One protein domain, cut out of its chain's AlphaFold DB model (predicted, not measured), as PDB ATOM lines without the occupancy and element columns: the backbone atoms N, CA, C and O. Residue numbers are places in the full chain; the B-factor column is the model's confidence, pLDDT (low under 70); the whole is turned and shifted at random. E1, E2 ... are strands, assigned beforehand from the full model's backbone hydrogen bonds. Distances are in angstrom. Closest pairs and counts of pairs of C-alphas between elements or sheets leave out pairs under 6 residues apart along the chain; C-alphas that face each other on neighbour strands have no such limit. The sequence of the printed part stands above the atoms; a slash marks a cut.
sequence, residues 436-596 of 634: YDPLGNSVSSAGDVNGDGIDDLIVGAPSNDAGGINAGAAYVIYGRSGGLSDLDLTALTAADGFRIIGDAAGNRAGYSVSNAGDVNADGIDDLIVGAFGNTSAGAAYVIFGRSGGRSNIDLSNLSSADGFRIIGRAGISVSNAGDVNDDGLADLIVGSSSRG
ATOM      1  N   TYR A 436     487.063 383.955 430.595       71.56
ATOM      2  CA  TYR A 436     486.916 382.732 431.389       71.56
ATOM      3  C   TYR A 436     485.620 382.625 432.205       71.56
ATOM      4  O   TYR A 436     485.560 381.813 433.132       71.56
ATOM      5  N   ASP A 437     484.588 383.391 431.844       80.06
ATOM      6  CA  ASP A 437     483.261 383.281 432.445       80.06
ATOM      7  C   ASP A 437     482.349 382.355 431.611       80.06
ATOM      8  O   ASP A 437     482.042 382.673 430.456       80.06
ATOM      9  N   PRO A 438     481.939 381.182 432.133       88.06
ATOM     10  CA  PRO A 438     481.048 380.266 431.433       88.06
ATOM     11  C   PRO A 438     479.594 380.747 431.556       88.06
ATOM     12  O   PRO A 438     478.761 380.068 432.155       88.06
ATOM     13  N   LEU A 439     479.287 381.933 431.024       92.25
ATOM     14  CA  LEU A 439     477.917 382.439 430.920       92.25
ATOM     15  C   LEU A 439     477.036 381.423 430.183       92.25
ATOM     16  O   LEU A 439     477.416 380.934 429.123       92.25
ATOM     17  N   GLY A 440     475.861 381.121 430.731       94.62
ATOM     18  CA  GLY A 440     475.003 380.061 430.199       94.62
ATOM     19  C   GLY A 440     475.431 378.671 430.671       94.62
ATOM     20  O   GLY A 440     475.129 377.682 430.016       94.62
ATOM     21  N   ASN A 441     476.156 378.573 431.792       94.50
ATOM     22  CA  ASN A 441     476.425 377.283 432.434       94.50
ATOM     23  C   ASN A 441     475.147 376.637 432.982       94.50
ATOM     24  O   ASN A 441     475.015 375.415 432.959       94.50
ATOM     25  N   SER A 442     474.237 377.473 433.472       97.62
ATOM     26  CA  SER A 442     472.880 377.119 433.858       97.62
ATOM     27  C   SER A 442     471.933 378.210 433.358       97.62
ATOM     28  O   SER A 442     472.304 379.386 433.313       97.62
ATOM     29  N   VAL A 443     470.738 377.816 432.929       98.62
ATOM     30  CA  VAL A 443     469.685 378.708 432.428       98.62
ATOM     31  C   VAL A 443     468.342 378.204 432.934       98.62
ATOM     32  O   VAL A 443     468.176 376.995 433.091       98.62
ATOM     33  N   SER A 444     467.405 379.110 433.183       98.56
ATOM     34  CA  SER A 444     466.021 378.775 433.521       98.56
ATOM     35  C   SER A 444     465.108 379.966 433.229       98.56
ATOM     36  O   SER A 444     465.595 381.102 433.148       98.56
ATOM     37  N   SER A 445     463.803 379.716 433.094       97.44
ATOM     38  CA  SER A 445     462.815 380.770 433.328       97.44
ATOM     39  C   SER A 445     462.953 381.262 434.772       97.44
ATOM     40  O   SER A 445     463.266 380.491 435.686       97.44
ATOM     41  N   ALA A 446     462.775 382.557 434.971       97.81
ATOM     42  CA  ALA A 446     462.685 383.162 436.287       97.81
ATOM     43  C   ALA A 446     461.231 383.278 436.776       97.81
ATOM     44  O   ALA A 446     461.051 383.540 437.960       97.81
ATOM     45  N   GLY A 447     460.232 383.042 435.914       97.19
ATOM     46  CA  GLY A 447     458.855 383.496 436.146       97.19
ATOM     47  C   GLY A 447     458.751 385.022 436.049       97.19
ATOM     48  O   GLY A 447     459.696 385.675 435.606       97.19
ATOM     49  N   ASP A 448     457.643 385.611 436.489       97.69
ATOM     50  CA  ASP A 448     457.464 387.068 436.517       97.69
ATOM     51  C   ASP A 448     458.007 387.644 437.833       97.69
ATOM     52  O   ASP A 448     457.284 387.880 438.807       97.69
ATOM     53  N   VAL A 449     459.320 387.882 437.882       98.19
ATOM     54  CA  VAL A 449     459.989 388.356 439.107       98.19
ATOM     55  C   VAL A 449     459.867 389.865 439.304       98.19
ATOM     56  O   VAL A 449     460.360 390.423 440.298       98.19
ATOM     57  N   ASN A 450     459.277 390.551 438.327       97.62
ATOM     58  CA  ASN A 450     459.145 391.998 438.296       97.62
ATOM     59  C   ASN A 450     457.674 392.471 438.353       97.62
ATOM     60  O   ASN A 450     457.420 393.661 438.574       97.62
ATOM     61  N   GLY A 451     456.718 391.547 438.291       97.00
ATOM     62  CA  GLY A 451     455.285 391.773 438.434       97.00
ATOM     63  C   GLY A 451     454.651 392.507 437.250       97.00
ATOM     64  O   GLY A 451     453.704 393.274 437.473       97.00
ATOM     65  N   ASP A 452     455.197 392.384 436.036       96.69
ATOM     66  CA  ASP A 452     454.648 393.012 434.825       96.69
ATOM     67  C   ASP A 452     453.816 392.069 433.941       96.69
ATOM     68  O   ASP A 452     453.185 392.528 432.979       96.69
ATOM     69  N   GLY A 453     453.709 390.802 434.335       96.19
ATOM     70  CA  GLY A 453     452.935 389.755 433.681       96.19
ATOM     71  C   GLY A 453     453.622 389.134 432.469       96.19
ATOM     72  O   GLY A 453     452.922 388.524 431.661       96.19
ATOM     73  N   ILE A 454     454.932 389.331 432.302       97.81
ATOM     74  CA  ILE A 454     455.751 388.702 431.261       97.81
ATOM     75  C   ILE A 454     456.833 387.870 431.949       97.81
ATOM     76  O   ILE A 454     457.416 388.307 432.938       97.81
ATOM     77  N   ASP A 455     457.109 386.677 431.424       98.31
ATOM     78  CA  ASP A 455     458.120 385.811 432.020       98.31
ATOM     79  C   ASP A 455     459.528 386.403 431.868       98.31
ATOM     80  O   ASP A 455     459.934 386.903 430.813       98.31
ATOM     81  N   ASP A 456     460.304 386.312 432.943       98.62
ATOM     82  CA  ASP A 456     461.683 386.760 433.016       98.62
ATOM     83  C   ASP A 456     462.654 385.572 432.898       98.62
ATOM     84  O   ASP A 456     462.294 384.393 432.904       98.62
ATOM     85  N   LEU A 457     463.950 385.868 432.814       98.50
ATOM     86  CA  LEU A 457     465.000 384.879 432.568       98.50
ATOM     87  C   LEU A 457     466.091 384.942 433.626       98.50
ATOM     88  O   LEU A 457     466.476 386.030 434.054       98.50
ATOM     89  N   ILE A 458     466.693 383.795 433.955       98.62
ATOM     90  CA  ILE A 458     467.909 383.738 434.773       98.62
ATOM     91  C   ILE A 458     469.028 382.931 434.100       98.62
ATOM     92  O   ILE A 458     468.836 381.817 433.614       98.62
ATOM     93  N   VAL A 459     470.238 383.504 434.085       98.06
ATOM     94  CA  VAL A 459     471.435 382.929 433.449       98.06
ATOM     95  C   VAL A 459     472.605 382.898 434.429       98.06
ATOM     96  O   VAL A 459     473.026 383.929 434.955       98.06
ATOM     97  N   GLY A 460     473.161 381.711 434.656       96.19
ATOM     98  CA  GLY A 460     474.297 381.471 435.539       96.19
ATOM     99  C   GLY A 460     475.661 381.668 434.870       96.19
ATOM    100  O   GLY A 460     475.874 381.294 433.713       96.19
ATOM    101  N   ALA A 461     476.597 382.230 435.634       94.25
ATOM    102  CA  ALA A 461     477.974 382.541 435.255       94.25
ATOM    103  C   ALA A 461     478.929 382.223 436.437       94.25
ATOM    104  O   ALA A 461     479.427 383.117 437.131       94.25
ATOM    105  N   PRO A 462     479.145 380.931 436.757       92.50
ATOM    106  CA  PRO A 462     479.750 380.498 438.023       92.50
ATOM    107  C   PRO A 462     481.232 380.837 438.209       92.50
ATOM    108  O   PRO A 462     481.747 380.685 439.318       92.50
ATOM    109  N   SER A 463     481.931 381.292 437.168       90.00
ATOM    110  CA  SER A 463     483.334 381.717 437.277       90.00
ATOM    111  C   SER A 463     483.494 383.236 437.242       90.00
ATOM    112  O   SER A 463     484.626 383.713 437.225       90.00
ATOM    113  N   ASN A 464     482.399 384.001 437.267       88.88
ATOM    114  CA  ASN A 464     482.466 385.453 437.303       88.88
ATOM    115  C   ASN A 464     483.245 385.957 438.533       88.88
ATOM    116  O   ASN A 464     483.051 385.488 439.659       88.88
ATOM    117  N   ASP A 465     484.104 386.953 438.312       88.69
ATOM    118  CA  ASP A 465     485.031 387.466 439.324       88.69
ATOM    119  C   ASP A 465     484.547 388.746 440.038       88.69
ATOM    120  O   ASP A 465     485.280 389.309 440.856       88.69
ATOM    121  N   ALA A 466     483.335 389.245 439.758       85.12
ATOM    122  CA  ALA A 466     482.848 390.521 440.303       85.12
ATOM    123  C   ALA A 466     482.784 390.545 441.844       85.12
ATOM    124  O   ALA A 466     483.060 391.582 442.446       85.12
ATOM    125  N   GLY A 467     482.473 389.405 442.474       79.44
ATOM    126  CA  GLY A 467     482.483 389.206 443.934       79.44
ATOM    127  C   GLY A 467     483.812 388.667 444.494       79.44
ATOM    128  O   GLY A 467     483.889 388.253 445.649       79.44
ATOM    129  N   GLY A 468     484.869 388.621 443.676       85.62
ATOM    130  CA  GLY A 468     486.144 387.957 443.969       85.62
ATOM    131  C   GLY A 468     486.394 386.742 443.069       85.62
ATOM    132  O   GLY A 468     485.505 386.304 442.351       85.62
ATOM    133  N   ILE A 469     487.610 386.185 443.116       88.38
ATOM    134  CA  ILE A 469     488.053 385.110 442.204       88.38
ATOM    135  C   ILE A 469     487.092 383.908 442.248       88.38
ATOM    136  O   ILE A 469     487.000 383.239 443.278       88.38
ATOM    137  N   ASN A 470     486.434 383.587 441.134       87.81
ATOM    138  CA  ASN A 470     485.402 382.559 440.989       87.81
ATOM    139  C   ASN A 470     484.284 382.664 442.043       87.81
ATOM    140  O   ASN A 470     483.808 381.644 442.553       87.81
ATOM    141  N   ALA A 471     483.912 383.879 442.447       91.06
ATOM    142  CA  ALA A 471     482.752 384.079 443.314       91.06
ATOM    143  C   ALA A 471     481.451 383.684 442.602       91.06
ATOM    144  O   ALA A 471     480.532 383.181 443.250       91.06
ATOM    145  N   GLY A 472     481.430 383.814 441.275       92.81
ATOM    146  CA  GLY A 472     480.297 383.528 440.411       92.81
ATOM    147  C   GLY A 472     479.281 384.666 440.389       92.81
ATOM    148  O   GLY A 472     479.297 385.564 441.236       92.81
ATOM    149  N   ALA A 473     478.404 384.631 439.395       94.19
ATOM    150  CA  ALA A 473     477.276 385.533 439.260       94.19
ATOM    151  C   ALA A 473     476.080 384.816 438.622       94.19
ATOM    152  O   ALA A 473     476.231 383.802 437.939       94.19
ATOM    153  N   ALA A 474     474.895 385.385 438.808       96.69
ATOM    154  CA  ALA A 474     473.734 385.118 437.971       96.69
ATOM    155  C   ALA A 474     473.176 386.446 437.444       96.69
ATOM    156  O   ALA A 474     473.309 387.490 438.089       96.69
ATOM    157  N   TYR A 475     472.579 386.410 436.264       97.31
ATOM    158  CA  TYR A 475     471.963 387.559 435.612       97.31
ATOM    159  C   TYR A 475     470.481 387.278 435.463       97.31
ATOM    160  O   TYR A 475     470.123 386.229 434.939       97.31
ATOM    161  N   VAL A 476     469.659 388.210 435.923       98.38
ATOM    162  CA  VAL A 476     468.211 388.178 435.747       98.38
ATOM    163  C   VAL A 476     467.865 389.213 434.695       98.38
ATOM    164  O   VAL A 476     468.342 390.348 434.793       98.38
ATOM    165  N   ILE A 477     467.104 388.819 433.682       98.38
ATOM    166  CA  ILE A 477     466.753 389.655 432.535       98.38
ATOM    167  C   ILE A 477     465.241 389.701 432.430       98.38
ATOM    168  O   ILE A 477     464.611 388.650 432.398       98.38
ATOM    169  N   TYR A 478     464.699 390.914 432.353       98.25
ATOM    170  CA  TYR A 478     463.263 391.111 432.274       98.25
ATOM    171  C   TYR A 478     462.734 390.858 430.865       98.25
ATOM    172  O   TYR A 478     463.274 391.409 429.893       98.25
ATOM    173  N   GLY A 479     461.689 390.037 430.770       97.69
ATOM    174  CA  GLY A 479     460.905 389.839 429.561       97.69
ATOM    175  C   GLY A 479     460.262 391.147 429.112       97.69
ATOM    176  O   GLY A 479     460.121 392.103 429.877       97.69
ATOM    177  N   ARG A 480     459.937 391.253 427.821       95.81
ATOM    178  CA  ARG A 480     459.293 392.455 427.273       95.81
ATOM    179  C   ARG A 480     458.400 392.129 426.100       95.81
ATOM    180  O   ARG A 480     458.810 391.439 425.175       95.81
ATOM    181  N   SER A 481     457.247 392.792 426.057       95.69
ATOM    182  CA  SER A 481     456.347 392.709 424.910       95.69
ATOM    183  C   SER A 481     457.055 393.127 423.612       95.69
ATOM    184  O   SER A 481     457.609 394.228 423.515       95.69
ATOM    185  N   GLY A 482     457.025 392.251 422.607       91.69
ATOM    186  CA  GLY A 482     457.728 392.415 421.332       91.69
ATOM    187  C   GLY A 482     459.206 392.008 421.362       91.69
ATOM    188  O   GLY A 482     459.892 392.173 420.350       91.69
ATOM    189  N   GLY A 483     459.679 391.480 422.491       93.06
ATOM    190  CA  GLY A 483     461.003 390.909 422.663       93.06
ATOM    191  C   GLY A 483     462.132 391.912 422.914       93.06
ATOM    192  O   GLY A 483     461.965 393.135 422.942       93.06
ATOM    193  N   LEU A 484     463.333 391.360 423.082       93.44
ATOM    194  CA  LEU A 484     464.592 392.080 423.241       93.44
ATOM    195  C   LEU A 484     465.479 391.969 421.992       93.44
ATOM    196  O   LEU A 484     465.286 391.124 421.120       93.44
ATOM    197  N   SER A 485     466.479 392.847 421.920       92.88
ATOM    198  CA  SER A 485     467.638 392.683 421.041       92.88
ATOM    199  C   SER A 485     468.790 392.026 421.799       92.88
ATOM    200  O   SER A 485     468.776 392.000 423.029       92.88
ATOM    201  N   ASP A 486     469.829 391.599 421.076       94.00
ATOM    202  CA  ASP A 486     471.074 391.123 421.681       94.00
ATOM    203  C   ASP A 486     471.560 392.052 422.801       94.00
ATOM    204  O   ASP A 486     471.607 393.280 422.645       94.00
ATOM    205  N   LEU A 487     471.926 391.445 423.927       93.31
ATOM    206  CA  LEU A 487     472.227 392.140 425.169       93.31
ATOM    207  C   LEU A 487     473.649 391.820 425.638       93.31
ATOM    208  O   LEU A 487     474.022 390.665 425.857       93.31
ATOM    209  N   ASP A 488     474.444 392.875 425.818       92.25
ATOM    210  CA  ASP A 488     475.732 392.811 426.510       92.25
ATOM    211  C   ASP A 488     475.495 393.017 428.010       92.25
ATOM    212  O   ASP A 488     475.193 394.121 428.474       92.25
ATOM    213  N   LEU A 489     475.660 391.946 428.780       91.12
ATOM    214  CA  LEU A 489     475.399 391.915 430.217       91.12
ATOM    215  C   LEU A 489     476.361 392.795 431.029       91.12
ATOM    216  O   LEU A 489     476.114 393.077 432.205       91.12
ATOM    217  N   THR A 490     477.450 393.281 430.429       86.00
ATOM    218  CA  THR A 490     478.316 394.278 431.072       86.00
ATOM    219  C   THR A 490     477.714 395.680 431.073       86.00
ATOM    220  O   THR A 490     478.082 396.496 431.922       86.00
ATOM    221  N   ALA A 491     476.753 395.928 430.182       89.06
ATOM    222  CA  ALA A 491     475.995 397.165 430.059       89.06
ATOM    223  C   ALA A 491     474.541 397.032 430.559       89.06
ATOM    224  O   ALA A 491     473.739 397.928 430.302       89.06
ATOM    225  N   LEU A 492     474.212 395.948 431.281       91.94
ATOM    226  CA  LEU A 492     472.869 395.680 431.798       91.94
ATOM    227  C   LEU A 492     472.345 396.866 432.620       91.94
ATOM    228  O   LEU A 492     472.960 397.269 433.616       91.94
ATOM    229  N   THR A 493     471.212 397.430 432.201       93.25
ATOM    230  CA  THR A 493     470.551 398.523 432.917       93.25
ATOM    231  C   THR A 493     469.473 397.984 433.852       93.25
ATOM    232  O   THR A 493     468.953 396.899 433.638       93.25
ATOM    233  N   ALA A 494     469.072 398.777 434.850       93.62
ATOM    234  CA  ALA A 494     467.987 398.402 435.765       93.62
ATOM    235  C   ALA A 494     466.617 398.237 435.079       93.62
ATOM    236  O   ALA A 494     465.702 397.695 435.682       93.62
ATOM    237  N   ALA A 495     466.461 398.733 433.846       92.56
ATOM    238  CA  ALA A 495     465.263 398.472 433.059       92.56
ATOM    239  C   ALA A 495     465.311 397.085 432.410       92.56
ATOM    240  O   ALA A 495     464.261 396.512 432.149       92.56
ATOM    241  N   ASP A 496     466.506 396.588 432.077       95.12
ATOM    242  CA  ASP A 496     466.709 395.303 431.396       95.12
ATOM    243  C   ASP A 496     466.806 394.134 432.378       95.12
ATOM    244  O   ASP A 496     466.636 392.994 431.970       95.12
ATOM    245  N   GLY A 497     467.119 394.397 433.648       97.06
ATOM    246  CA  GLY A 497     467.276 393.365 434.661       97.06
ATOM    247  C   GLY A 497     468.269 393.751 435.752       97.06
ATOM    248  O   GLY A 497     468.588 394.926 435.961       97.06
ATOM    249  N   PHE A 498     468.802 392.751 436.450       97.19
ATOM    250  CA  PHE A 498     469.787 392.948 437.511       97.19
ATOM    251  C   PHE A 498     470.765 391.778 437.637       97.19
ATOM    252  O   PHE A 498     470.589 390.696 437.081       97.19
ATOM    253  N   ARG A 499     471.848 392.015 438.378       96.38
ATOM    254  CA  ARG A 499     472.930 391.048 438.607       96.38
ATOM    255  C   ARG A 499     472.898 390.560 440.048       96.38
ATOM    256  O   ARG A 499     472.793 391.374 440.967       96.38
ATOM    257  N   ILE A 500     473.072 389.261 440.242       96.75
ATOM    258  CA  ILE A 500     473.299 388.616 441.534       96.75
ATOM    259  C   ILE A 500     474.788 388.279 441.616       96.75
ATOM    260  O   ILE A 500     475.294 387.467 440.843       96.75
ATOM    261  N   ILE A 501     475.501 388.934 442.523       94.38
ATOM    262  CA  ILE A 501     476.956 388.862 442.673       94.38
ATOM    263  C   ILE A 501     477.285 387.876 443.798       94.38
ATOM    264  O   ILE A 501     476.746 387.984 444.899       94.38
ATOM    265  N   GLY A 502     478.168 386.915 443.523       92.00
ATOM    266  CA  GLY A 502     478.581 385.897 444.485       92.00
ATOM    267  C   GLY A 502     479.229 386.459 445.757       92.00
ATOM    268  O   GLY A 502     479.984 387.421 445.701       92.00
ATOM    269  N   ASP A 503     478.961 385.800 446.891       85.25
ATOM    270  CA  ASP A 503     479.384 386.206 448.249       85.25
ATOM    271  C   ASP A 503     480.917 386.310 448.420       85.25
ATOM    272  O   ASP A 503     481.444 387.326 448.869       85.25
ATOM    273  N   ALA A 504     481.660 385.262 448.046       84.31
ATOM    274  CA  ALA A 504     483.100 385.191 448.287       84.31
ATOM    275  C   ALA A 504     483.839 384.373 447.223       84.31
ATOM    276  O   ALA A 504     483.248 383.559 446.510       84.31
ATOM    277  N   ALA A 505     485.163 384.542 447.160       86.81
ATOM    278  CA  ALA A 505     486.024 383.818 446.232       86.81
ATOM    279  C   ALA A 505     485.812 382.292 446.306       86.81
ATOM    280  O   ALA A 505     485.872 381.682 447.375       86.81
ATOM    281  N   GLY A 506     485.592 381.670 445.149       84.62
ATOM    282  CA  GLY A 506     485.375 380.233 445.003       84.62
ATOM    283  C   GLY A 506     483.980 379.737 445.385       84.62
ATOM    284  O   GLY A 506     483.795 378.520 445.402       84.62
ATOM    285  N   ASN A 507     483.020 380.618 445.689       86.00
ATOM    286  CA  ASN A 507     481.632 380.243 445.990       86.00
ATOM    287  C   ASN A 507     480.884 379.715 444.751       86.00
ATOM    288  O   ASN A 507     480.119 378.761 444.854       86.00
ATOM    289  N   ARG A 508     481.182 380.267 443.567       91.19
ATOM    290  CA  ARG A 508     480.579 379.883 442.282       91.19
ATOM    291  C   ARG A 508     479.055 380.024 442.237       91.19
ATOM    292  O   ARG A 508     478.364 379.098 441.819       91.19
ATOM    293  N   ALA A 509     478.524 381.161 442.684       94.31
ATOM    294  CA  ALA A 509     477.105 381.478 442.508       94.31
ATOM    295  C   ALA A 509     476.711 381.436 441.022       94.31
ATOM    296  O   ALA A 509     477.497 381.839 440.168       94.31
ATOM    297  N   GLY A 510     475.514 380.934 440.718       95.06
ATOM    298  CA  GLY A 510     475.075 380.693 439.338       95.06
ATOM    299  C   GLY A 510     475.554 379.353 438.769       95.06
ATOM    300  O   GLY A 510     475.510 379.152 437.559       95.06
ATOM    301  N   TYR A 511     476.019 378.431 439.621       94.00
ATOM    302  CA  TYR A 511     476.323 377.058 439.204       94.00
ATOM    303  C   TYR A 511     475.051 376.316 438.773       94.00
ATOM    304  O   TYR A 511     475.046 375.602 437.777       94.00
ATOM    305  N   SER A 512     473.960 376.542 439.501       96.12
ATOM    306  CA  SER A 512     472.605 376.150 439.120       96.12
ATOM    307  C   SER A 512     471.659 377.313 439.409       96.12
ATOM    308  O   SER A 512     471.842 378.006 440.411       96.12
ATOM    309  N   VAL A 513     470.658 377.526 438.563       98.44
ATOM    310  CA  VAL A 513     469.646 378.579 438.719       98.44
ATOM    311  C   VAL A 513     468.272 378.010 438.391       98.44
ATOM    312  O   VAL A 513     468.183 377.101 437.567       98.44
ATOM    313  N   SER A 514     467.233 378.525 439.038       98.12
ATOM    314  CA  SER A 514     465.833 378.196 438.756       98.12
ATOM    315  C   SER A 514     464.926 379.301 439.303       98.12
ATOM    316  O   SER A 514     465.361 380.085 440.161       98.12
ATOM    317  N   ASN A 515     463.678 379.354 438.836       95.75
ATOM    318  CA  ASN A 515     462.622 380.014 439.594       95.75
ATOM    319  C   ASN A 515     462.436 379.312 440.954       95.75
ATOM    320  O   ASN A 515     462.812 378.153 441.150       95.75
ATOM    321  N   ALA A 516     461.924 380.053 441.923       96.25
ATOM    322  CA  ALA A 516     461.544 379.542 443.233       96.25
ATOM    323  C   ALA A 516     460.018 379.520 443.415       96.25
ATOM    324  O   ALA A 516     459.559 378.959 444.402       96.25
ATOM    325  N   GLY A 517     459.255 380.098 442.476       95.69
ATOM    326  CA  GLY A 517     457.855 380.465 442.696       95.69
ATOM    327  C   GLY A 517     457.734 381.564 443.754       95.69
ATOM    328  O   GLY A 517     458.743 382.106 444.199       95.69
ATOM    329  N   ASP A 518     456.519 381.889 444.176       94.50
ATOM    330  CA  ASP A 518     456.293 382.823 445.283       94.50
ATOM    331  C   ASP A 518     456.459 382.102 446.633       94.50
ATOM    332  O   ASP A 518     455.535 381.462 447.145       94.50
ATOM    333  N   VAL A 519     457.655 382.183 447.222       96.19
ATOM    334  CA  VAL A 519     457.953 381.522 448.505       96.19
ATOM    335  C   VAL A 519     457.561 382.386 449.706       96.19
ATOM    336  O   VAL A 519     457.774 381.993 450.858       96.19
ATOM    337  N   ASN A 520     457.070 383.605 449.465       92.75
ATOM    338  CA  ASN A 520     456.850 384.607 450.502       92.75
ATOM    339  C   ASN A 520     455.423 385.201 450.528       92.75
ATOM    340  O   ASN A 520     455.117 385.997 451.423       92.75
ATOM    341  N   ALA A 521     454.540 384.732 449.642       94.81
ATOM    342  CA  ALA A 521     453.149 385.151 449.464       94.81
ATOM    343  C   ALA A 521     452.976 386.644 449.132       94.81
ATOM    344  O   ALA A 521     452.008 387.270 449.588       94.81
ATOM    345  N   ASP A 522     453.891 387.242 448.366       93.25
ATOM    346  CA  ASP A 522     453.724 388.613 447.861       93.25
ATOM    347  C   ASP A 522     453.137 388.693 446.442       93.25
ATOM    348  O   ASP A 522     452.812 389.791 445.974       93.25
ATOM    349  N   GLY A 523     452.883 387.542 445.820       93.75
ATOM    350  CA  GLY A 523     452.301 387.387 444.493       93.75
ATOM    351  C   GLY A 523     453.290 387.619 443.356       93.75
ATOM    352  O   GLY A 523     452.841 387.892 442.243       93.75
ATOM    353  N   ILE A 524     454.595 387.581 443.631       96.56
ATOM    354  CA  ILE A 524     455.669 387.768 442.655       96.56
ATOM    355  C   ILE A 524     456.583 386.550 442.711       96.56
ATOM    356  O   ILE A 524     456.886 386.046 443.790       96.56
ATOM    357  N   ASP A 525     457.042 386.082 441.553       97.69
ATOM    358  CA  ASP A 525     457.954 384.946 441.526       97.69
ATOM    359  C   ASP A 525     459.311 385.305 442.146       97.69
ATOM    360  O   ASP A 525     459.900 386.367 441.907       97.69
ATOM    361  N   ASP A 526     459.837 384.378 442.939       98.31
ATOM    362  CA  ASP A 526     461.156 384.456 443.543       98.31
ATOM    363  C   ASP A 526     462.170 383.618 442.747       98.31
ATOM    364  O   ASP A 526     461.853 382.841 441.844       98.31
ATOM    365  N   LEU A 527     463.444 383.743 443.111       98.31
ATOM    366  CA  LEU A 527     464.559 383.076 442.443       98.31
ATOM    367  C   LEU A 527     465.345 382.203 443.412       98.31
ATOM    368  O   LEU A 527     465.569 382.597 444.559       98.31
ATOM    369  N   ILE A 528     465.906 381.098 442.919       98.25
ATOM    370  CA  ILE A 528     466.903 380.316 443.654       98.25
ATOM    371  C   ILE A 528     468.206 380.159 442.858       98.25
ATOM    372  O   ILE A 528     468.239 379.751 441.698       98.25
ATOM    373  N   VAL A 529     469.327 380.485 443.507       98.00
ATOM    374  CA  VAL A 529     470.677 380.446 442.935       98.00
ATOM    375  C   VAL A 529     471.564 379.519 443.756       98.00
ATOM    376  O   VAL A 529     471.896 379.790 444.911       98.00
ATOM    377  N   GLY A 530     471.997 378.425 443.139       95.12
ATOM    378  CA  GLY A 530     472.979 377.502 443.687       95.12
ATOM    379  C   GLY A 530     474.405 378.031 443.553       95.12
ATOM    380  O   GLY A 530     474.835 378.501 442.495       95.12
ATOM    381  N   ALA A 531     475.152 377.929 444.645       91.62
ATOM    382  CA  ALA A 531     476.574 378.206 444.729       91.62
ATOM    383  C   ALA A 531     477.277 376.978 445.318       91.62
ATOM    384  O   ALA A 531     477.345 376.789 446.534       91.62
ATOM    385  N   PHE A 532     477.766 376.106 444.436       82.19
ATOM    386  CA  PHE A 532     478.304 374.805 444.831       82.19
ATOM    387  C   PHE A 532     479.506 374.910 445.787       82.19
ATOM    388  O   PHE A 532     479.672 374.060 446.659       82.19
ATOM    389  N   GLY A 533     480.315 375.969 445.666       75.00
ATOM    390  CA  GLY A 533     481.510 376.179 446.478       75.00
ATOM    391  C   GLY A 533     482.647 375.204 446.144       75.00
ATOM    392  O   GLY A 533     482.505 373.991 446.182       75.00
ATOM    393  N   ASN A 534     483.841 375.719 445.850       59.97
ATOM    394  CA  ASN A 534     485.038 374.880 445.675       59.97
ATOM    395  C   ASN A 534     485.718 374.496 447.000       59.97
ATOM    396  O   ASN A 534     486.506 373.554 447.040       59.97
ATOM    397  N   THR A 535     485.505 375.289 448.055       54.59
ATOM    398  CA  THR A 535     486.217 375.169 449.346       54.59
ATOM    399  C   THR A 535     485.331 375.422 450.571       54.59
ATOM    400  O   THR A 535     485.753 375.152 451.695       54.59
ATOM    401  N   SER A 536     484.113 375.926 450.366       63.72
ATOM    402  CA  SER A 536     483.062 376.060 451.373       63.72
ATOM    403  C   SER A 536     482.104 374.873 451.277       63.72
ATOM    404  O   SER A 536     482.096 374.147 450.288       63.72
ATOM    405  N   ALA A 537     481.262 374.682 452.291       67.75
ATOM    406  CA  ALA A 537     480.231 373.653 452.264       67.75
ATOM    407  C   ALA A 537     479.120 373.918 451.223       67.75
ATOM    408  O   ALA A 537     478.081 373.305 451.360       67.75
ATOM    409  N   GLY A 538     479.273 374.815 450.240       81.19
ATOM    410  CA  GLY A 538     478.211 375.189 449.297       81.19
ATOM    411  C   GLY A 538     476.979 375.845 449.948       81.19
ATOM    412  O   GLY A 538     476.761 375.758 451.163       81.19
ATOM    413  N   ALA A 539     476.180 376.547 449.151       88.25
ATOM    414  CA  ALA A 539     474.926 377.167 449.577       88.25
ATOM    415  C   ALA A 539     473.948 377.320 448.405       88.25
ATOM    416  O   ALA A 539     474.361 377.412 447.253       88.25
ATOM    417  N   ALA A 540     472.657 377.409 448.707       93.12
ATOM    418  CA  ALA A 540     471.657 377.961 447.802       93.12
ATOM    419  C   ALA A 540     471.135 379.280 448.381       93.12
ATOM    420  O   ALA A 540     471.004 379.428 449.597       93.12
ATOM    421  N   TYR A 541     470.885 380.254 447.520       95.62
ATOM    422  CA  TYR A 541     470.393 381.575 447.887       95.62
ATOM    423  C   TYR A 541     469.020 381.741 447.270       95.62
ATOM    424  O   TYR A 541     468.879 381.523 446.072       95.62
ATOM    425  N   VAL A 542     468.042 382.122 448.080       98.00
ATOM    426  CA  VAL A 542     466.704 382.499 447.628       98.00
ATOM    427  C   VAL A 542     466.656 384.015 447.596       98.00
ATOM    428  O   VAL A 542     467.111 384.657 448.544       98.00
ATOM    429  N   ILE A 543     466.187 384.587 446.495       98.50
ATOM    430  CA  ILE A 543     466.188 386.022 446.220       98.50
ATOM    431  C   ILE A 543     464.762 386.411 445.846       98.50
ATOM    432  O   ILE A 543     464.256 385.919 444.845       98.50
ATOM    433  N   PHE A 544     464.147 387.304 446.623       97.75
ATOM    434  CA  PHE A 544     462.735 387.630 446.421       97.75
ATOM    435  C   PHE A 544     462.479 388.494 445.175       97.75
ATOM    436  O   PHE A 544     463.253 389.421 444.891       97.75
ATOM    437  N   GLY A 545     461.408 388.229 444.439       97.31
ATOM    438  CA  GLY A 545     460.902 389.089 443.378       97.31
ATOM    439  C   GLY A 545     460.519 390.472 443.906       97.31
ATOM    440  O   GLY A 545     460.421 390.705 445.114       97.31
ATOM    441  N   ARG A 546     460.393 391.461 443.012       96.38
ATOM    442  CA  ARG A 546     459.915 392.806 443.377       96.38
ATOM    443  C   ARG A 546     459.180 393.481 442.240       96.38
ATOM    444  O   ARG A 546     459.747 393.678 441.170       96.38
ATOM    445  N   SER A 547     457.995 394.004 442.551       95.75
ATOM    446  CA  SER A 547     457.199 394.765 441.591       95.75
ATOM    447  C   SER A 547     457.970 395.987 441.073       95.75
ATOM    448  O   SER A 547     458.478 396.795 441.859       95.75
ATOM    449  N   GLY A 548     458.055 396.127 439.749       92.12
ATOM    450  CA  GLY A 548     458.827 397.167 439.063       92.12
ATOM    451  C   GLY A 548     460.338 396.913 439.026       92.12
ATOM    452  O   GLY A 548     461.098 397.814 438.659       92.12
ATOM    453  N   GLY A 549     460.769 395.714 439.418       93.00
ATOM    454  CA  GLY A 549     462.148 395.257 439.386       93.00
ATOM    455  C   GLY A 549     463.010 395.704 440.570       93.00
ATOM    456  O   GLY A 549     462.560 396.325 441.540       93.00
ATOM    457  N   ARG A 550     464.305 395.365 440.515       93.94
ATOM    458  CA  ARG A 550     465.262 395.654 441.594       93.94
ATOM    459  C   ARG A 550     466.666 395.997 441.106       93.94
ATOM    460  O   ARG A 550     467.033 395.789 439.958       93.94
ATOM    461  N   SER A 551     467.470 396.553 442.012       94.44
ATOM    462  CA  SER A 551     468.904 396.753 441.793       94.44
ATOM    463  C   SER A 551     469.692 395.457 441.990       94.44
ATOM    464  O   SER A 551     469.210 394.529 442.634       94.44
ATOM    465  N   ASN A 552     470.946 395.445 441.527       95.25
ATOM    466  CA  ASN A 552     471.884 394.344 441.759       95.25
ATOM    467  C   ASN A 552     471.946 393.919 443.236       95.25
ATOM    468  O   ASN A 552     471.903 394.765 444.134       95.25
ATOM    469  N   ILE A 553     472.115 392.617 443.457       95.75
ATOM    470  CA  ILE A 553     472.213 391.981 444.770       95.75
ATOM    471  C   ILE A 553     473.630 391.463 444.978       95.75
ATOM    472  O   ILE A 553     474.194 390.811 444.107       95.75
ATOM    473  N   ASP A 554     474.193 391.747 446.147       94.88
ATOM    474  CA  ASP A 554     475.458 391.187 446.611       94.88
ATOM    475  C   ASP A 554     475.158 390.149 447.694       94.88
ATOM    476  O   ASP A 554     474.672 390.484 448.779       94.88
ATOM    477  N   LEU A 555     475.431 388.879 447.390       93.88
ATOM    478  CA  LEU A 555     475.108 387.763 448.273       93.88
ATOM    479  C   LEU A 555     475.906 387.784 449.585       93.88
ATOM    480  O   LEU A 555     475.471 387.158 450.552       93.88
ATOM    481  N   SER A 556     477.015 388.529 449.663       89.69
ATOM    482  CA  SER A 556     477.768 388.707 450.914       89.69
ATOM    483  C   SER A 556     477.013 389.523 451.964       89.69
ATOM    484  O   SER A 556     477.311 389.439 453.156       89.69
ATOM    485  N   ASN A 557     476.004 390.286 451.532       88.62
ATOM    486  CA  ASN A 557     475.190 391.155 452.375       88.62
ATOM    487  C   ASN A 557     473.684 390.968 452.111       88.62
ATOM    488  O   ASN A 557     472.922 391.931 452.203       88.62
ATOM    489  N   LEU A 558     473.247 389.742 451.788       92.56
ATOM    490  CA  LEU A 558     471.832 389.441 451.559       92.56
ATOM    491  C   LEU A 558     471.008 389.706 452.830       92.56
ATOM    492  O   LEU A 558     471.214 389.067 453.866       92.56
ATOM    493  N   SER A 559     470.088 390.669 452.758       93.00
ATOM    494  CA  SER A 559     469.202 391.011 453.871       93.00
ATOM    495  C   SER A 559     467.973 390.104 453.897       93.00
ATOM    496  O   SER A 559     467.545 389.606 452.861       93.00
ATOM    497  N   SER A 560     467.335 389.962 455.061       92.94
ATOM    498  CA  SER A 560     466.093 389.185 455.197       92.94
ATOM    499  C   SER A 560     464.895 389.773 454.439       92.94
ATOM    500  O   SER A 560     463.867 389.121 454.346       92.94
ATOM    501  N   ALA A 561     464.994 391.015 453.953       90.88
ATOM    502  CA  ALA A 561     463.982 391.638 453.095       90.88
ATOM    503  C   ALA A 561     464.267 391.423 451.598       90.88
ATOM    504  O   ALA A 561     463.466 391.808 450.748       90.88
ATOM    505  N   ASP A 562     465.447 390.900 451.270       94.00
ATOM    506  CA  ASP A 562     465.880 390.632 449.904       94.00
ATOM    507  C   ASP A 562     465.895 389.135 449.581       94.00
ATOM    508  O   ASP A 562     465.921 388.804 448.394       94.00
ATOM    509  N   GLY A 563     465.906 388.273 450.604       95.88
ATOM    510  CA  GLY A 563     465.936 386.825 450.473       95.88
ATOM    511  C   GLY A 563     466.545 386.123 451.693       95.88
ATOM    512  O   GLY A 563     466.678 386.701 452.776       95.88
ATOM    513  N   PHE A 564     466.959 384.870 451.517       93.62
ATOM    514  CA  PHE A 564     467.636 384.082 452.550       93.62
ATOM    515  C   PHE A 564     468.609 383.058 451.950       93.62
ATOM    516  O   PHE A 564     468.715 382.895 450.737       93.62
ATOM    517  N   ARG A 565     469.375 382.376 452.810       91.56
ATOM    518  CA  ARG A 565     470.391 381.397 452.402       91.56
ATOM    519  C   ARG A 565     470.139 380.032 453.034       91.56
ATOM    520  O   ARG A 565     470.041 379.928 454.253       91.56
ATOM    521  N   ILE A 566     470.173 378.997 452.205       87.62
ATOM    522  CA  ILE A 566     470.165 377.581 452.574       87.62
ATOM    523  C   ILE A 566     471.617 377.083 452.555       87.62
ATOM    524  O   ILE A 566     472.323 377.211 451.554       87.62
ATOM    525  N   ILE A 567     472.097 376.541 453.675       81.88
ATOM    526  CA  ILE A 567     473.492 376.104 453.861       81.88
ATOM    527  C   ILE A 567     473.568 374.605 454.165       81.88
ATOM    528  O   ILE A 567     472.615 374.037 454.685       81.88
ATOM    529  N   GLY A 568     474.726 373.983 453.915       70.75
ATOM    530  CA  GLY A 568     474.991 372.597 454.329       70.75
ATOM    531  C   GLY A 568     475.110 371.604 453.173       70.75
ATOM    532  O   GLY A 568     474.314 370.684 453.052       70.75
ATOM    533  N   ARG A 569     476.158 371.745 452.355       75.00
ATOM    534  CA  ARG A 569     476.451 370.935 451.150       75.00
ATOM    535  C   ARG A 569     475.477 371.162 449.996       75.00
ATOM    536  O   ARG A 569     475.386 370.322 449.113       75.00
ATOM    537  N   ALA A 570     474.806 372.308 449.992       80.62
ATOM    538  CA  ALA A 570     473.802 372.721 449.017       80.62
ATOM    539  C   ALA A 570     474.394 373.373 447.750       80.62
ATOM    540  O   ALA A 570     475.564 373.759 447.718       80.62
ATOM    541  N   GLY A 571     473.550 373.554 446.730       82.94
ATOM    542  CA  GLY A 571     473.821 374.446 445.595       82.94
ATOM    543  C   GLY A 571     474.438 373.792 444.359       82.94
ATOM    544  O   GLY A 571     474.878 374.513 443.467       82.94
ATOM    545  N   ILE A 572     474.489 372.453 444.289       87.69
ATOM    546  CA  ILE A 572     474.875 371.744 443.050       87.69
ATOM    547  C   ILE A 572     473.733 371.716 442.024       87.69
ATOM    548  O   ILE A 572     473.978 371.673 440.824       87.69
ATOM    549  N   SER A 573     472.496 371.705 442.515       90.38
ATOM    550  CA  SER A 573     471.253 371.750 441.755       90.38
ATOM    551  C   SER A 573     470.198 372.386 442.656       90.38
ATOM    552  O   SER A 573     470.221 372.181 443.873       90.38
ATOM    553  N   VAL A 574     469.330 373.201 442.074       94.75
ATOM    554  CA  VAL A 574     468.239 373.906 442.751       94.75
ATOM    555  C   VAL A 574     467.036 373.899 441.818       94.75
ATOM    556  O   VAL A 574     467.228 373.939 440.603       94.75
ATOM    557  N   SER A 575     465.836 373.837 442.380       94.69
ATOM    558  CA  SER A 575     464.576 373.961 441.647       94.69
ATOM    559  C   SER A 575     463.470 374.398 442.603       94.69
ATOM    560  O   SER A 575     463.550 374.122 443.805       94.69
ATOM    561  N   ASN A 576     462.427 375.021 442.061       91.44
ATOM    562  CA  ASN A 576     461.113 375.042 442.692       91.44
ATOM    563  C   ASN A 576     460.597 373.597 442.857       91.44
ATOM    564  O   ASN A 576     460.838 372.751 441.986       91.44
ATOM    565  N   ALA A 577     459.943 373.310 443.980       90.75
ATOM    566  CA  ALA A 577     459.285 372.035 444.263       90.75
ATOM    567  C   ALA A 577     457.755 372.092 444.068       90.75
ATOM    568  O   ALA A 577     457.106 371.052 444.134       90.75
ATOM    569  N   GLY A 578     457.195 373.272 443.787       89.19
ATOM    570  CA  GLY A 578     455.763 373.543 443.896       89.19
ATOM    571  C   GLY A 578     455.347 373.662 445.359       89.19
ATOM    572  O   GLY A 578     456.196 373.656 446.238       89.19
ATOM    573  N   ASP A 579     454.051 373.763 445.627       85.12
ATOM    574  CA  ASP A 579     453.515 373.686 446.990       85.12
ATOM    575  C   ASP A 579     453.334 372.207 447.363       85.12
ATOM    576  O   ASP A 579     452.336 371.573 447.003       85.12
ATOM    577  N   VAL A 580     454.347 371.602 447.989       88.31
ATOM    578  CA  VAL A 580     454.334 370.157 448.280       88.31
ATOM    579  C   VAL A 580     453.596 369.832 449.573       88.31
ATOM    580  O   VAL A 580     453.316 368.659 449.837       88.31
ATOM    581  N   ASN A 581     453.305 370.845 450.389       78.62
ATOM    582  CA  ASN A 581     452.675 370.699 451.695       78.62
ATOM    583  C   ASN A 581     451.234 371.271 451.753       78.62
ATOM    584  O   ASN A 581     450.557 371.061 452.764       78.62
ATOM    585  N   ASP A 582     450.759 371.885 450.663       82.56
ATOM    586  CA  ASP A 582     449.440 372.512 450.482       82.56
ATOM    587  C   ASP A 582     449.190 373.688 451.453       82.56
ATOM    588  O   ASP A 582     448.087 373.853 451.992       82.56
ATOM    589  N   ASP A 583     450.221 374.496 451.735       78.88
ATOM    590  CA  ASP A 583     450.133 375.695 452.586       78.88
ATOM    591  C   ASP A 583     449.929 377.009 451.810       78.88
ATOM    592  O   ASP A 583     449.660 378.058 452.413       78.88
ATOM    593  N   GLY A 584     449.952 376.938 450.479       81.50
ATOM    594  CA  GLY A 584     449.774 378.051 449.556       81.50
ATOM    595  C   GLY A 584     451.058 378.809 449.218       81.50
ATOM    596  O   GLY A 584     450.960 379.844 448.556       81.50
ATOM    597  N   LEU A 585     452.226 378.347 449.668       85.44
ATOM    598  CA  LEU A 585     453.538 378.882 449.302       85.44
ATOM    599  C   LEU A 585     454.275 377.917 448.376       85.44
ATOM    600  O   LEU A 585     454.121 376.702 448.453       85.44
ATOM    601  N   ALA A 586     455.129 378.458 447.512       89.88
ATOM    602  CA  ALA A 586     456.058 377.615 446.779       89.88
ATOM    603  C   ALA A 586     457.139 377.048 447.722       89.88
ATOM    604  O   ALA A 586     457.749 377.775 448.512       89.88
ATOM    605  N   ASP A 587     457.412 375.750 447.604       90.69
ATOM    606  CA  ASP A 587     458.495 375.060 448.293       90.69
ATOM    607  C   ASP A 587     459.731 374.909 447.396       90.69
ATOM    608  O   ASP A 587     459.720 375.088 446.177       90.69
ATOM    609  N   LEU A 588     460.853 374.535 448.012       93.75
ATOM    610  CA  LEU A 588     462.156 374.485 447.357       93.75
ATOM    611  C   LEU A 588     462.794 373.111 447.491       93.75
ATOM    612  O   LEU A 588     462.816 372.522 448.571       93.75
ATOM    613  N   ILE A 589     463.447 372.655 446.421       92.56
ATOM    614  CA  ILE A 589     464.307 371.474 446.457       92.56
ATOM    615  C   ILE A 589     465.752 371.849 446.123       92.56
ATOM    616  O   ILE A 589     466.054 372.544 445.151       92.56
ATOM    617  N   VAL A 590     466.679 371.383 446.964       89.44
ATOM    618  CA  VAL A 590     468.104 371.705 446.850       89.44
ATOM    619  C   VAL A 590     468.941 370.434 446.865       89.44
ATOM    620  O   VAL A 590     468.997 369.698 447.848       89.44
ATOM    621  N   GLY A 591     469.653 370.202 445.767       85.56
ATOM    622  CA  GLY A 591     470.595 369.106 445.632       85.56
ATOM    623  C   GLY A 591     471.867 369.335 446.449       85.56
ATOM    624  O   GLY A 591     472.429 370.436 446.491       85.56
ATOM    625  N   SER A 592     472.374 368.250 447.031       79.44
ATOM    626  CA  SER A 592     473.684 368.189 447.677       79.44
ATOM    627  C   SER A 592     474.514 367.036 447.121       79.44
ATOM    628  O   SER A 592     473.977 366.050 446.616       79.44
ATOM    629  N   SER A 593     475.844 367.134 447.192       67.19
ATOM    630  CA  SER A 593     476.709 366.005 446.836       67.19
ATOM    631  C   SER A 593     477.753 365.720 447.910       67.19
ATOM    632  O   SER A 593     478.271 366.612 448.581       67.19
ATOM    633  N   SER A 594     478.100 364.443 448.059       55.91
ATOM    634  CA  SER A 594     479.154 363.979 448.966       55.91
ATOM    635  C   SER A 594     480.568 364.191 448.412       55.91
ATOM    636  O   SER A 594     481.552 363.894 449.099       55.91
ATOM    637  N   ARG A 595     480.705 364.697 447.177       48.34
ATOM    638  CA  ARG A 595     482.002 364.883 446.526       48.34
ATOM    639  C   ARG A 595     482.713 366.105 447.097       48.34
ATOM    640  O   ARG A 595     482.626 367.196 446.554       48.34
ATOM    641  N   GLY A 596     483.496 365.861 448.146       42.16
ATOM    642  CA  GLY A 596     484.681 366.668 448.417       42.16
ATOM    643  C   GLY A 596     484.812 367.261 449.808       42.16
ATOM    644  O   GLY A 596     485.126 368.430 449.875       42.16
TER     645      GLY A 596
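What this domain is: This is residues 436 to 596 of the 634 residues of the protein "Cadherin domain-containing protein" of Hankyongella ginsenosidimutans (UniProt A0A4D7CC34). Amid little regular structure, three small sheets stack face to face: E5 E6 E7 E8 in the middle, between E1 E2 E3 E4 and the hairpin E9 E10. Both four-strand sheets are meanders, each strand the antiparallel neighbour of the one before. The printed part has 161 residues, 61 in ten named strands, E1 to E10, with no named helix: all strand. It is compact, radius of gyration of the C-alphas 14.6 A, spanning 44 by 41 by 24 A.

How they stand to each other: Begin at E5, residues 509 to 517, and E6, 526 to 531: N 514 and O 528, 3.1 A, are within hydrogen-bond range. E7, 539 to 543, and E8, 563 to 567, follow. Facing this sheet are E1, 443 to 447, E2, 456 to 461, E3, 473 to 477, and E4, 497 to 501; the closest C-alphas of E2 and E5, Gly 460 and Gly 510, are 4.0 A apart. E9, 570 to 578, and E10, 587 to 592, also face it; N 575 and O 589 are 3.1 A apart.

Where its parts are: Find C-alpha 443 at (469.685, 378.708, 432.428), where E1 begins; E10 ends at C-alpha 592, (473.684, 368.189, 447.677). E5, 19.3 A, bends by 81 degrees at residue 512.

The domain as a whole: C-alphas 482 and 596, the farthest apart, are 46.1 A apart. The printed part has no cut. Links E2 to E3, E3 to E4 and E7 to E8 are long. Residues 534 to 537 and 593 to 596 have pLDDT under 70.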